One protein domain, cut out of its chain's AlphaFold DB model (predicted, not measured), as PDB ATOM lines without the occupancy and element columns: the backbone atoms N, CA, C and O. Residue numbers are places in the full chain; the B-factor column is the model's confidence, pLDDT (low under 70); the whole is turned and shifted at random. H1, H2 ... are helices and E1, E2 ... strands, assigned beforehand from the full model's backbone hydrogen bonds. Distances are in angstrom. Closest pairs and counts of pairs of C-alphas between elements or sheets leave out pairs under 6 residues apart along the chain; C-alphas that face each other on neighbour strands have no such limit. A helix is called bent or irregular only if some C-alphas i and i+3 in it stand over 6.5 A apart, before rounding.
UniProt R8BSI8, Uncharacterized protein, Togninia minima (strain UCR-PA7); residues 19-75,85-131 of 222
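Overview. This is residues 19 to 75 and 85 to 131 of the 222 residues of an uncharacterized protein of Togninia minima (strain UCR-PA7) (UniProt R8BSI8). A small twisted sheet of four strands has one long helix, H1, packed over the E1 and E3 side of one face, while a hairpin of two shorter helices, H2 and H3, sits at the end of the sheet where E3 ends and E2 begins. At the opposite end of the sheet, residues 69 to 75 run on past E2 to the cut and lengthen the outline. The printed part has 104 residues, with three named helices and four named strands in the order H1 E1 E2 E3 H2 H3 E4. The mixed sheet runs E1 E3 E2 E4, and the class is mixed, helices and strands. The whole is compact, with a radius of gyration of the C-alphas of 13.8 A and spans of 43 by 32 by 26 A.

Arrangement. Begin at the inner strands E3, residues 89 to 94, and E2, residues 63 to 68: they are antiparallel at 157 degrees, with N 92 and O 65 2.7 A apart. Beside E3 look for the edge strand E1, residues 52 to 55, parallel to it at 12 degrees, with N 54 and O 91 2.9 A apart. Beside E2 is the other edge strand, E4, residues 123 to 127, parallel at 25 degrees, with N 66 and O 125 2.7 A apart. From edge to edge the strands' lines turn by 60 degrees. H1, residues 34 to 48, is on the sheet at a height of 9.3 A, over E1 and E3, and makes two layers with it, a helix on one face of a sheet. On the local plane it stands at 30.3 degrees to E1, only just slantwise to the strands. The closest C-alphas of H1 and E1 are those of Ala 41 and Val 53, 6.2 A apart. H2, residues 96 to 101, and H3, residues 104 to 114, form a helical hairpin: they touch, with C-alphas of Ala 100 and Glu 107 closest at 4.1 A, at a shallow tilt of 26 degrees, opposite ways. H2 only grazes the sheet with residues 96 to 99, and H3 with residues 110 to 114. H1 is apart from H2 and H3. Every O i to N i+4 pair is within hydrogen-bond range in H2 and H3, and 9 of 11 are in H1.

Along the chain. Find C-alpha 34 at (238.807, 165.979, 130.636); from there H1 runs 20.8 A to residue 48. It is irregular, with C-alphas 35 and 38 7.2 A apart. E1 measures 10.2 A, E2 16.1 A, and E3 15.9 A from C-alpha 89 at (227.132, 183.049, 138.208). H2 measures 8.5 A and H3 14.8 A. E4 runs 12.9 A to C-alpha 127 at (218.413, 178.717, 135.221).

Size, cuts and confidence. The C-alphas farthest apart are those of Arg 75 and Thr 119, 44.2 A. Residues 76 to 84 are not printed, and C-alphas 75 and 85 stand 14.6 A apart across this cut, in the link from E2 to E3. Of the links printed whole, none is long. Mean pLDDT of the printed part is 74.6; it is under 70 at residues 19 to 30, 68 to 75, 85 to 88, 113 to 122 and 128.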
ATOM      1  N   TYR A  19     212.778 180.826 128.231       43.88
ATOM      2  CA  TYR A  19     212.900 180.691 126.769       43.88
ATOM      3  C   TYR A  19     213.895 181.615 126.051       43.88
ATOM      4  O   TYR A  19     213.972 181.571 124.824       43.88
ATOM      5  N   ASN A  20     214.715 182.396 126.756       42.44
ATOM      6  CA  ASN A  20     215.769 183.183 126.103       42.44
ATOM      7  C   ASN A  20     217.068 182.371 125.977       42.44
ATOM      8  O   ASN A  20     218.061 182.650 126.648       42.44
ATOM      9  N   ALA A  21     217.057 181.351 125.116       47.91
ATOM     10  CA  ALA A  21     218.282 180.721 124.635       47.91
ATOM     11  C   ALA A  21     218.905 181.635 123.566       47.91
ATOM     12  O   ALA A  21     218.516 181.602 122.399       47.91
ATOM     13  N   GLU A  22     219.835 182.504 123.961       45.66
ATOM     14  CA  GLU A  22     220.656 183.230 122.992       45.66
ATOM     15  C   GLU A  22     221.594 182.232 122.304       45.66
ATOM     16  O   GLU A  22     222.439 181.610 122.946       45.66
ATOM     17  N   ALA A  23     221.442 182.064 120.988       42.81
ATOM     18  CA  ALA A  23     222.393 181.327 120.166       42.81
ATOM     19  C   ALA A  23     223.697 182.139 120.066       42.81
ATOM     20  O   ALA A  23     223.893 182.908 119.123       42.81
ATOM     21  N   SER A  24     224.558 182.036 121.082       44.84
ATOM     22  CA  SER A  24     225.895 182.629 121.056       44.84
ATOM     23  C   SER A  24     226.813 181.839 120.123       44.84
ATOM     24  O   SER A  24     226.608 180.649 119.896       44.84
ATOM     25  N   GLU A  25     227.824 182.518 119.579       48.94
ATOM     26  CA  GLU A  25     228.824 181.983 118.650       48.94
ATOM     27  C   GLU A  25     229.233 180.535 118.974       48.94
ATOM     28  O   GLU A  25     229.722 180.239 120.064       48.94
ATOM     29  N   SER A  26     229.017 179.640 118.004       47.72
ATOM     30  CA  SER A  26     229.303 178.205 118.089       47.72
ATOM     31  C   SER A  26     230.757 177.960 118.495       47.72
ATOM     32  O   SER A  26     231.667 178.004 117.663       47.72
ATOM     33  N   SER A  27     230.982 177.653 119.770       53.97
ATOM     34  CA  SER A  27     232.257 177.106 120.225       53.97
ATOM     35  C   SER A  27     232.519 175.752 119.543       53.97
ATOM     36  O   SER A  27     231.590 175.014 119.227       53.97
ATOM     37  N   CYS A  28     233.782 175.419 119.269       54.38
ATOM     38  CA  CYS A  28     234.165 174.242 118.469       54.38
ATOM     39  C   CYS A  28     234.119 172.912 119.252       54.38
ATOM     40  O   CYS A  28     234.760 171.939 118.861       54.38
ATOM     41  N   PHE A  29     233.428 172.879 120.390       56.19
ATOM     42  CA  PHE A  29     233.384 171.714 121.259       56.19
ATOM     43  C   PHE A  29     232.060 170.984 121.058       56.19
ATOM     44  O   PHE A  29     230.984 171.556 121.217       56.19
ATOM     45  N   THR A  30     232.167 169.707 120.712       68.75
ATOM     46  CA  THR A  30     231.031 168.787 120.598       68.75
ATOM     47  C   THR A  30     230.807 168.010 121.882       68.75
ATOM     48  O   THR A  30     229.676 167.739 122.261       68.75
ATOM     49  N   VAL A  31     231.905 167.694 122.557       79.31
ATOM     50  CA  VAL A  31     231.978 167.063 123.866       79.31
ATOM     51  C   VAL A  31     233.190 167.677 124.561       79.31
ATOM     52  O   VAL A  31     234.219 167.915 123.922       79.31
ATOM     53  N   ILE A  32     233.080 167.958 125.854       80.38
ATOM     54  CA  ILE A  32     234.188 168.443 126.672       80.38
ATOM     55  C   ILE A  32     234.887 167.225 127.260       80.38
ATOM     56  O   ILE A  32     234.409 166.597 128.207       80.38
ATOM     57  N   HIS A  33     236.039 166.896 126.687       84.25
ATOM     58  CA  HIS A  33     236.928 165.892 127.248       84.25
ATOM     59  C   HIS A  33     237.650 166.434 128.495       84.25
ATOM     60  O   HIS A  33     237.846 167.653 128.606       84.25
ATOM     61  N   PRO A  34     238.081 165.566 129.432       85.38
ATOM     62  CA  PRO A  34     238.807 165.979 130.636       85.38
ATOM     63  C   PRO A  34     239.995 166.919 130.362       85.38
ATOM     64  O   PRO A  34     240.193 167.908 131.069       85.38
ATOM     65  N   GLU A  35     240.754 166.677 129.294       86.75
ATOM     66  CA  GLU A  35     241.890 167.503 128.871       86.75
ATOM     67  C   GLU A  35     241.512 168.926 128.416       86.75
ATOM     68  O   GLU A  35     242.355 169.832 128.442       86.75
ATOM     69  N   ASP A  36     240.257 169.143 128.028       87.44
ATOM     70  CA  ASP A  36     239.755 170.415 127.514       87.44
ATOM     71  C   ASP A  36     238.982 171.231 128.561       87.44
ATOM     72  O   ASP A  36     238.727 172.418 128.333       87.44
ATOM     73  N   GLN A  37     238.701 170.670 129.746       88.38
ATOM     74  CA  GLN A  37     237.970 171.347 130.830       88.38
ATOM     75  C   GLN A  37     238.568 172.717 131.184       88.38
ATOM     76  O   GLN A  37     237.848 173.702 131.349       88.38
ATOM     77  N   ARG A  38     239.904 172.828 131.221       90.19
ATOM     78  CA  ARG A  38     240.579 174.106 131.504       90.19
ATOM     79  C   ARG A  38     240.344 175.149 130.411       90.19
ATOM     80  O   ARG A  38     240.164 176.323 130.730       90.19
ATOM     81  N   LYS A  39     240.369 174.744 129.137       89.25
ATOM     82  CA  LYS A  39     240.104 175.658 128.013       89.25
ATOM     83  C   LYS A  39     238.642 176.090 128.020       89.25
ATOM     84  O   LYS A  39     238.358 177.258 127.780       89.25
ATOM     85  N   TRP A  40     237.741 175.165 128.344       87.56
ATOM     86  CA  TRP A  40     236.318 175.453 128.463       87.56
ATOM     87  C   TRP A  40     236.022 176.449 129.588       87.56
ATOM     88  O   TRP A  40     235.329 177.438 129.371       87.56
ATOM     89  N   ALA A  41     236.634 176.271 130.762       88.19
ATOM     90  CA  ALA A  41     236.505 177.228 131.860       88.19
ATOM     91  C   ALA A  41     237.006 178.632 131.466       88.19
ATOM     92  O   ALA A  41     236.331 179.624 131.726       88.19
ATOM     93  N   GLN A  42     238.141 178.719 130.760       89.62
ATOM     94  CA  GLN A  42     238.655 179.992 130.235       89.62
ATOM     95  C   GLN A  42     237.719 180.622 129.195       89.62
ATOM     96  O   GLN A  42     237.582 181.847 129.148       89.62
ATOM     97  N   TYR A  43     237.073 179.807 128.359       88.00
ATOM     98  CA  TYR A  43     236.063 180.272 127.411       88.00
ATOM     99  C   TYR A  43     234.862 180.891 128.144       88.00
ATOM    100  O   TYR A  43     234.503 182.032 127.854       88.00
ATOM    101  N   LEU A  44     234.316 180.198 129.149       86.50
ATOM    102  CA  LEU A  44     233.203 180.698 129.965       86.50
ATOM    103  C   LEU A  44     233.559 181.987 130.723       86.50
ATOM    104  O   LEU A  44     232.754 182.919 130.772       86.50
ATOM    105  N   GLU A  45     234.775 182.082 131.256       86.75
ATOM    106  CA  GLU A  45     235.249 183.294 131.928       86.75
ATOM    107  C   GLU A  45     235.354 184.476 130.953       86.75
ATOM    108  O   GLU A  45     234.848 185.564 131.233       86.75
ATOM    109  N   SER A  46     235.960 184.265 129.785       86.88
ATOM    110  CA  SER A  46     236.218 185.333 128.807       86.88
ATOM    111  C   SER A  46     234.977 185.808 128.045       86.88
ATOM    112  O   SER A  46     234.885 186.997 127.746       86.88
ATOM    113  N   HIS A  47     234.029 184.915 127.744       84.62
ATOM    114  CA  HIS A  47     232.864 185.235 126.906       84.62
ATOM    115  C   HIS A  47     231.588 185.462 127.725       84.62
ATOM    116  O   HIS A  47     230.724 186.228 127.304       84.62
ATOM    117  N   HIS A  48     231.479 184.852 128.911       81.00
ATOM    118  CA  HIS A  48     230.269 184.910 129.740       81.00
ATOM    119  C   HIS A  48     230.501 185.498 131.141       81.00
ATOM    120  O   HIS A  48     229.544 185.615 131.908       81.00
ATOM    121  N   GLN A  49     231.739 185.900 131.470       86.38
ATOM    122  CA  GLN A  49     232.127 186.451 132.779       86.38
ATOM    123  C   GLN A  49     231.870 185.473 133.939       86.38
ATOM    124  O   GLN A  49     231.638 185.879 135.078       86.38
ATOM    125  N   ILE A  50     231.905 184.168 133.656       84.19
ATOM    126  CA  ILE A  50     231.668 183.114 134.645       84.19
ATOM    127  C   ILE A  50     233.003 182.654 135.217       84.19
ATOM    128  O   ILE A  50     233.805 182.040 134.518       84.19
ATOM    129  N   LYS A  51     233.229 182.929 136.502       84.31
ATOM    130  CA  LYS A  51     234.477 182.568 137.196       84.31
ATOM    131  C   LYS A  51     234.409 181.210 137.892       84.31
ATOM    132  O   LYS A  51     235.441 180.582 138.105       84.31
ATOM    133  N   CYS A  52     233.208 180.766 138.264       86.38
ATOM    134  CA  CYS A  52     232.999 179.504 138.961       86.38
ATOM    135  C   CYS A  52     232.425 178.470 137.990       86.38
ATOM    136  O   CYS A  52     231.287 178.603 137.538       86.38
ATOM    137  N   VAL A  53     233.224 177.457 137.657       89.81
ATOM    138  CA  VAL A  53     232.828 176.360 136.768       89.81
ATOM    139  C   VAL A  53     233.040 175.044 137.502       89.81
ATOM    140  O   VAL A  53     234.142 174.767 137.975       89.81
ATOM    141  N   THR A  54     231.992 174.233 137.594       91.38
ATOM    142  CA  THR A  54     232.032 172.904 138.209       91.38
ATOM    143  C   THR A  54     231.701 171.850 137.160       91.38
ATOM    144  O   THR A  54     230.715 171.988 136.442       91.38
ATOM    145  N   PHE A  55     232.513 170.800 137.072       90.88
ATOM    146  CA  PHE A  55     232.326 169.690 136.135       90.88
ATOM    147  C   PHE A  55     231.761 168.484 136.893       90.88
ATOM    148  O   PHE A  55     232.307 168.121 137.933       90.88
ATOM    149  N   TYR A  56     230.675 167.887 136.396       89.50
ATOM    150  CA  TYR A  56     230.034 166.711 136.994       89.50
ATOM    151  C   TYR A  56     230.215 165.500 136.079       89.50
ATOM    152  O   TYR A  56     229.464 165.312 135.122       89.50
ATOM    153  N   GLY A  57     231.201 164.665 136.403       81.62
ATOM    154  CA  GLY A  57     231.505 163.423 135.693       81.62
ATOM    155  C   GLY A  57     232.784 163.475 134.858       81.62
ATOM    156  O   GLY A  57     233.323 164.542 134.560       81.62
ATOM    157  N   ASP A  58     233.245 162.283 134.478       73.38
ATOM    158  CA  ASP A  58     234.547 162.077 133.833       73.38
ATOM    159  C   ASP A  58     234.451 161.837 132.317       73.38
ATOM    160  O   ASP A  58     235.466 161.859 131.621       73.38
ATOM    161  N   GLU A  59     233.246 161.623 131.778       76.19
ATOM    162  CA  GLU A  59     233.044 161.257 130.373       76.19
ATOM    163  C   GLU A  59     231.818 161.956 129.766       76.19
ATOM    164  O   GLU A  59     230.789 162.122 130.419       76.19
ATOM    165  N   ASN A  60     231.933 162.328 128.485       74.12
ATOM    166  CA  ASN A  60     230.849 162.827 127.630       74.12
ATOM    167  C   ASN A  60     230.059 164.028 128.183       74.12
ATOM    168  O   ASN A  60     228.829 164.034 128.168       74.12
ATOM    169  N   LEU A  61     230.764 165.060 128.653       83.69
ATOM    170  CA  LEU A  61     230.135 166.317 129.057       83.69
ATOM    171  C   LEU A  61     229.756 167.136 127.816       83.69
ATOM    172  O   LEU A  61     230.627 167.601 127.082       83.69
ATOM    173  N   ASP A  62     228.467 167.309 127.573       83.12
ATOM    174  CA  ASP A  62     227.900 167.893 126.351       83.12
ATOM    175  C   ASP A  62     226.943 169.067 126.632       83.12
ATOM    176  O   ASP A  62     226.471 169.738 125.709       83.12
ATOM    177  N   LEU A  63     226.702 169.372 127.911       80.19
ATOM    178  CA  LEU A  63     225.778 170.410 128.350       80.19
ATOM    179  C   LEU A  63     226.420 171.320 129.399       80.19
ATOM    180  O   LEU A  63     226.999 170.865 130.383       80.19
ATOM    181  N   THR A  64     226.280 172.631 129.218       79.88
ATOM    182  CA  THR A  64     226.630 173.634 130.226       79.88
ATOM    183  C   THR A  64     225.358 174.301 130.743       79.88
ATOM    184  O   THR A  64     224.564 174.850 129.987       79.88
ATOM    185  N   ILE A  65     225.161 174.293 132.053       77.94
ATOM    186  CA  ILE A  65     224.058 174.977 132.720       77.94
ATOM    187  C   ILE A  65     224.626 176.110 133.558       77.94
ATOM    188  O   ILE A  65     225.439 175.892 134.447       77.94
ATOM    189  N   ILE A  66     224.180 177.329 133.300       80.44
ATOM    190  CA  ILE A  66     224.498 178.500 134.101       80.44
ATOM    191  C   ILE A  66     223.375 178.673 135.117       80.44
ATOM    192  O   ILE A  66     222.254 179.036 134.758       80.44
ATOM    193  N   ALA A  67     223.672 178.455 136.392       76.69
ATOM    194  CA  ALA A  67     222.791 178.891 137.462       76.69
ATOM    195  C   ALA A  67     223.274 180.264 137.942       76.69
ATOM    196  O   ALA A  67     224.388 180.411 138.453       76.69
ATOM    197  N   SER A  68     222.441 181.289 137.774       66.38
ATOM    198  CA  SER A  68     222.629 182.529 138.522       66.38
ATOM    199  C   SER A  68     222.031 182.308 139.899       66.38
ATOM    200  O   SER A  68     220.843 181.996 140.005       66.38
ATOM    201  N   GLY A  69     222.844 182.427 140.948       55.31
ATOM    202  CA  GLY A  69     222.358 182.295 142.310       55.31
ATOM    203  C   GLY A  69     221.405 183.433 142.636       55.31
ATOM    204  O   GLY A  69     221.853 184.424 143.183       55.31
ATOM    205  N   TYR A  70     220.112 183.279 142.337       48.56
ATOM    206  CA  TYR A  70     219.092 184.252 142.703       48.56
ATOM    207  C   TYR A  70     218.913 184.219 144.215       48.56
ATOM    208  O   TYR A  70     218.045 183.526 144.757       48.56
ATOM    209  N   VAL A  71     219.731 184.992 144.919       45.25
ATOM    210  CA  VAL A  71     219.470 185.329 146.308       45.25
ATOM    211  C   VAL A  71     218.570 186.557 146.261       45.25
ATOM    212  O   VAL A  71     218.928 187.658 146.700       45.25
ATOM    213  N   ARG A  72     217.307 186.352 145.847       44.41
ATOM    214  CA  ARG A  72     216.231 187.110 146.492       44.41
ATOM    215  C   ARG A  72     216.254 186.660 147.943       44.41
ATOM    216  O   ARG A  72     215.521 185.764 148.349       44.41
ATOM    217  N   SER A  73     217.145 187.270 148.726       44.56
ATOM    218  CA  SER A  73     217.058 187.234 150.170       44.56
ATOM    219  C   SER A  73     215.604 187.563 150.460       44.56
ATOM    220  O   SER A  73     215.150 188.646 150.088       44.56
ATOM    221  N   GLU A  74     214.871 186.645 151.082       47.41
ATOM    222  CA  GLU A  74     213.459 186.815 151.453       47.41
ATOM    223  C   GLU A  74     213.240 188.011 152.410       47.41
ATOM    224  O   GLU A  74     212.139 188.247 152.892       47.41
ATOM    225  N   ARG A  75     214.269 188.839 152.640       40.44
ATOM    226  CA  ARG A  75     214.153 190.247 153.009       40.44
ATOM    227  C   ARG A  75     213.503 191.051 151.878       40.44
ATOM    228  O   ARG A  75     214.141 191.871 151.219       40.44
ATOM    229  N   ARG A  85     225.096 193.682 143.380       49.00
ATOM    230  CA  ARG A  85     224.936 192.217 143.393       49.00
ATOM    231  C   ARG A  85     225.269 191.653 142.020       49.00
ATOM    232  O   ARG A  85     224.395 191.192 141.294       49.00
ATOM    233  N   GLU A  86     226.551 191.714 141.665       52.50
ATOM    234  CA  GLU A  86     227.138 190.721 140.763       52.50
ATOM    235  C   GLU A  86     227.001 189.373 141.492       52.50
ATOM    236  O   GLU A  86     227.866 188.965 142.258       52.50
ATOM    237  N   GLU A  87     225.823 188.752 141.394       57.44
ATOM    238  CA  GLU A  87     225.621 187.393 141.885       57.44
ATOM    239  C   GLU A  87     226.593 186.511 141.102       57.44
ATOM    240  O   GLU A  87     226.531 186.472 139.869       57.44
ATOM    241  N   ASP A  88     227.519 185.858 141.812       62.81
ATOM    242  CA  ASP A  88     228.503 184.958 141.222       62.81
ATOM    243  C   ASP A  88     227.760 183.870 140.437       62.81
ATOM    244  O   ASP A  88     227.225 182.908 140.992       62.81
ATOM    245  N   LYS A  89     227.675 184.054 139.117       78.19
ATOM    246  CA  LYS A  89     227.132 183.049 138.208       78.19
ATOM    247  C   LYS A  89     228.009 181.812 138.324       78.19
ATOM    248  O   LYS A  89     229.231 181.905 138.184       78.19
ATOM    249  N   GLN A  90     227.380 180.664 138.537       88.06
ATOM    250  CA  GLN A  90     228.066 179.384 138.546       88.06
ATOM    251  C   GLN A  90     227.648 178.593 137.314       88.06
ATOM    252  O   GLN A  90     226.457 178.417 137.047       88.06
ATOM    253  N   ALA A  91     228.633 178.140 136.545       90.56
ATOM    254  CA  ALA A  91     228.403 177.193 135.468       90.56
ATOM    255  C   ALA A  91     228.634 175.770 135.960       90.56
ATOM    256  O   ALA A  91     229.596 175.468 136.666       90.56
ATOM    257  N   PHE A  92     227.757 174.894 135.510       92.06
ATOM    258  CA  PHE A  92     227.769 173.471 135.740       92.06
ATOM    259  C   PHE A  92     227.916 172.792 134.393       92.06
ATOM    260  O   PHE A  92     227.068 172.944 133.520       92.06
ATOM    261  N   VAL A  93     229.006 172.071 134.211       91.44
ATOM    262  CA  VAL A  93     229.290 171.337 132.987       91.44
ATOM    263  C   VAL A  93     228.991 169.874 133.256       91.44
ATOM    264  O   VAL A  93     229.596 169.269 134.141       91.44
ATOM    265  N   ILE A  94     228.017 169.336 132.537       91.81
ATOM    266  CA  ILE A  94     227.342 168.092 132.884       91.81
ATOM    267  C   ILE A  94     227.095 167.235 131.638       91.81
ATOM    268  O   ILE A  94     227.316 167.667 130.507       91.81
ATOM    269  N   SER A  95     226.601 166.023 131.867       90.81
ATOM    270  CA  SER A  95     226.099 165.129 130.824       90.81
ATOM    271  C   SER A  95     224.589 165.305 130.713       90.81
ATOM    272  O   SER A  95     223.851 165.104 131.685       90.81
ATOM    273  N   MET A  96     224.127 165.661 129.520       89.75
ATOM    274  CA  MET A  96     222.715 165.809 129.195       89.75
ATOM    275  C   MET A  96     221.947 164.510 129.448       89.75
ATOM    276  O   MET A  96     220.860 164.547 130.020       89.75
ATOM    277  N   GLU A  97     222.528 163.368 129.072       90.12
ATOM    278  CA  GLU A  97     221.932 162.042 129.267       90.12
ATOM    279  C   GLU A  97     221.651 161.765 130.750       90.12
ATOM    280  O   GLU A  97     220.548 161.352 131.114       90.12
ATOM    281  N   ARG A  98     222.625 162.050 131.623       93.06
ATOM    282  CA  ARG A  98     222.485 161.843 133.071       93.06
ATOM    283  C   ARG A  98     221.394 162.730 133.668       93.06
ATOM    284  O   ARG A  98     220.561 162.243 134.432       93.06
ATOM    285  N   LEU A  99     221.341 164.006 133.279       92.94
ATOM    286  CA  LEU A  99     220.299 164.922 133.751       92.94
ATOM    287  C   LEU A  99     218.907 164.571 133.195       92.94
ATOM    288  O   LEU A  99     217.917 164.663 133.919       92.94
ATOM    289  N   ALA A 100     218.806 164.138 131.939       92.38
ATOM    290  CA  ALA A 100     217.547 163.653 131.375       92.38
ATOM    291  C   ALA A 100     217.052 162.392 132.107       92.38
ATOM    292  O   ALA A 100     215.857 162.253 132.368       92.38
ATOM    293  N   GLY A 101     217.974 161.509 132.504       92.75
ATOM    294  CA  GLY A 101     217.663 160.238 133.157       92.75
ATOM    295  C   GLY A 101     216.977 160.355 134.522       92.75
ATOM    296  O   GLY A 101     216.265 159.431 134.920       92.75
ATOM    297  N   ILE A 102     217.131 161.473 135.240       94.81
ATOM    298  CA  ILE A 102     216.513 161.629 136.569       94.81
ATOM    299  C   ILE A 102     215.052 162.084 136.533       94.81
ATOM    300  O   ILE A 102     214.346 161.947 137.532       94.81
ATOM    301  N   SER A 103     214.574 162.666 135.434       93.62
ATOM    302  CA  SER A 103     213.211 163.200 135.374       93.62
ATOM    303  C   SER A 103     212.742 163.381 133.943       93.62
ATOM    304  O   SER A 103     213.402 164.034 133.137       93.62
ATOM    305  N   SER A 104     211.515 162.935 133.670       90.81
ATOM    306  CA  SER A 104     210.846 163.176 132.389       90.81
ATOM    307  C   SER A 104     210.703 164.667 132.070       90.81
ATOM    308  O   SER A 104     210.583 165.040 130.909       90.81
ATOM    309  N   HIS A 105     210.696 165.542 133.083       90.25
ATOM    310  CA  HIS A 105     210.681 166.986 132.854       90.25
ATOM    311  C   HIS A 105     211.988 167.459 132.206       90.25
ATOM    312  O   HIS A 105     211.945 168.199 131.225       90.25
ATOM    313  N   TRP A 106     213.136 167.007 132.722       90.75
ATOM    314  CA  TRP A 106     214.442 167.307 132.134       90.75
ATOM    315  C   TRP A 106     214.593 166.661 130.765       90.75
ATOM    316  O   TRP A 106     215.025 167.333 129.840       90.75
ATOM    317  N   GLU A 107     214.163 165.410 130.604       90.56
ATOM    318  CA  GLU A 107     214.141 164.747 129.299       90.56
ATOM    319  C   GLU A 107     213.358 165.563 128.256       90.56
ATOM    320  O   GLU A 107     213.860 165.807 127.163       90.56
ATOM    321  N   LEU A 108     212.152 166.038 128.589       88.06
ATOM    322  CA  LEU A 108     211.344 166.855 127.679       88.06
ATOM    323  C   LEU A 108     211.986 168.215 127.387       88.06
ATOM    324  O   LEU A 108     211.997 168.642 126.231       88.06
ATOM    325  N   LEU A 109     212.512 168.886 128.416       85.12
ATOM    326  CA  LEU A 109     213.173 170.179 128.267       85.12
ATOM    327  C   LEU A 109     214.400 170.054 127.358       85.12
ATOM    328  O   LEU A 109     214.534 170.808 126.399       85.12
ATOM    329  N   LEU A 110     215.257 169.069 127.625       85.75
ATOM    330  CA  LEU A 110     216.497 168.838 126.891       85.75
ATOM    331  C   LEU A 110     216.214 168.339 125.471       85.75
ATOM    332  O   LEU A 110     216.755 168.896 124.526       85.75
ATOM    333  N   ASN A 111     215.284 167.404 125.264       81.75
ATOM    334  CA  ASN A 111     214.932 166.943 123.913       81.75
ATOM    335  C   ASN A 111     214.268 168.037 123.058       81.75
ATOM    336  O   ASN A 111     214.487 168.092 121.847       81.75
ATOM    337  N   GLY A 112     213.472 168.925 123.667       76.12
ATOM    338  CA  GLY A 112     212.911 170.091 122.975       76.12
ATOM    339  C   GLY A 112     213.981 171.108 122.568       76.12
ATOM    340  O   GLY A 112     213.872 171.748 121.524       76.12
ATOM    341  N   LEU A 113     215.036 171.209 123.372       66.31
ATOM    342  CA  LEU A 113     216.187 172.075 123.156       66.31
ATOM    343  C   LEU A 113     217.201 171.501 122.146       66.31
ATOM    344  O   LEU A 113     217.768 172.257 121.358       66.31
ATOM    345  N   VAL A 114     217.385 170.178 122.112       55.66
ATOM    346  CA  VAL A 114     218.266 169.456 121.168       55.66
ATOM    347  C   VAL A 114     217.790 169.590 119.719       55.66
ATOM    348  O   VAL A 114     218.598 169.547 118.799       55.66
ATOM    349  N   GLY A 115     216.497 169.833 119.487       54.22
ATOM    350  CA  GLY A 115     215.982 170.120 118.143       54.22
ATOM    351  C   GLY A 115     216.463 171.449 117.541       54.22
ATOM    352  O   GLY A 115     216.264 171.668 116.347       54.22
ATOM    353  N   VAL A 116     217.060 172.336 118.348       54.31
ATOM    354  CA  VAL A 116     217.444 173.705 117.952       54.31
ATOM    355  C   VAL A 116     218.957 173.866 117.775       54.31
ATOM    356  O   VAL A 116     219.390 174.763 117.055       54.31
ATOM    357  N   VAL A 117     219.767 173.008 118.398       55.56
ATOM    358  CA  VAL A 117     221.233 173.091 118.329       55.56
ATOM    359  C   VAL A 117     221.735 172.110 117.276       55.56
ATOM    360  O   VAL A 117     221.362 170.937 117.291       55.56
ATOM    361  N   ASP A 118     222.574 172.588 116.353       54.00
ATOM    362  CA  ASP A 118     223.242 171.728 115.377       54.00
ATOM    363  C   ASP A 118     223.917 170.553 116.098       54.00
ATOM    364  O   ASP A 118     224.574 170.729 117.127       54.00
ATOM    365  N   THR A 119     223.730 169.340 115.569       49.44
ATOM    366  CA  THR A 119     224.293 168.104 116.126       49.44
ATOM    367  C   THR A 119     225.777 168.286 116.427       49.44
ATOM    368  O   THR A 119     226.595 168.349 115.508       49.44
ATOM    369  N   GLY A 120     226.101 168.350 117.718       52.66
ATOM    370  CA  GLY A 120     227.464 168.453 118.215       52.66
ATOM    371  C   GLY A 120     227.953 169.852 118.593       52.66
ATOM    372  O   GLY A 120     229.160 170.075 118.549       52.66
ATOM    373  N   GLY A 121     227.066 170.781 118.953       64.25
ATOM    374  CA  GLY A 121     227.433 171.991 119.699       64.25
ATOM    375  C   GLY A 121     227.127 171.857 121.193       64.25
ATOM    376  O   GLY A 121     226.111 171.271 121.561       64.25
ATOM    377  N   ILE A 122     227.974 172.431 122.057       68.44
ATOM    378  CA  ILE A 122     227.636 172.583 123.482       68.44
ATOM    379  C   ILE A 122     226.436 173.510 123.628       68.44
ATOM    380  O   ILE A 122     226.418 174.630 123.110       68.44
ATOM    381  N   GLN A 123     225.469 173.064 124.420       78.19
ATOM    382  CA  GLN A 123     224.328 173.871 124.803       78.19
ATOM    383  C   GLN A 123     224.591 174.615 126.115       78.19
ATOM    384  O   GLN A 123     225.113 174.043 127.070       78.19
ATOM    385  N   ILE A 124     224.207 175.891 126.159       82.44
ATOM    386  CA  ILE A 124     224.230 176.713 127.368       82.44
ATOM    387  C   ILE A 124     222.786 176.999 127.790       82.44
ATOM    388  O   ILE A 124     222.040 177.629 127.043       82.44
ATOM    389  N   ILE A 125     222.388 176.549 128.982       83.50
ATOM    390  CA  ILE A 125     221.053 176.810 129.553       83.50
ATOM    391  C   ILE A 125     221.197 177.719 130.767       83.50
ATOM    392  O   ILE A 125     221.979 177.422 131.663       83.50
ATOM    393  N   SER A 126     220.417 178.798 130.833       82.19
ATOM    394  CA  SER A 126     220.344 179.651 132.023       82.19
ATOM    395  C   SER A 126     219.175 179.236 132.918       82.19
ATOM    396  O   SER A 126     218.042 179.136 132.445       82.19
ATOM    397  N   LEU A 127     219.431 179.018 134.210       83.31
ATOM    398  CA  LEU A 127     218.413 178.717 135.221       83.31
ATOM    399  C   LEU A 127     218.324 179.866 136.237       83.31
ATOM    400  O   LEU A 127     218.978 179.815 137.279       83.31
ATOM    401  N   PRO A 128     217.510 180.906 135.980       67.81
ATOM    402  CA  PRO A 128     217.529 182.122 136.792       67.81
ATOM    403  C   PRO A 128     216.896 181.984 138.183       67.81
ATOM    404  O   PRO A 128     216.963 182.923 138.964       67.81
ATOM    405  N   VAL A 129     216.244 180.860 138.507       73.75
ATOM    406  CA  VAL A 129     215.422 180.715 139.731       73.75
ATOM    407  C   VAL A 129     216.003 179.698 140.722       73.75
ATOM    408  O   VAL A 129     215.493 179.545 141.831       73.75
ATOM    409  N   VAL A 130     217.085 179.004 140.362       77.81
ATOM    410  CA  VAL A 130     217.650 177.925 141.182       77.81
ATOM    411  C   VAL A 130     218.968 178.377 141.788       77.81
ATOM    412  O   VAL A 130     219.900 178.732 141.074       77.81
ATOM    413  N   SER A 131     219.068 178.340 143.118       85.94
ATOM    414  CA  SER A 131     220.342 178.568 143.802       85.94
ATOM    415  C   SER A 131     221.363 177.507 143.389       85.94
ATOM    416  O   SER A 131     221.027 176.321 143.361       85.94
TER     417      SER A 131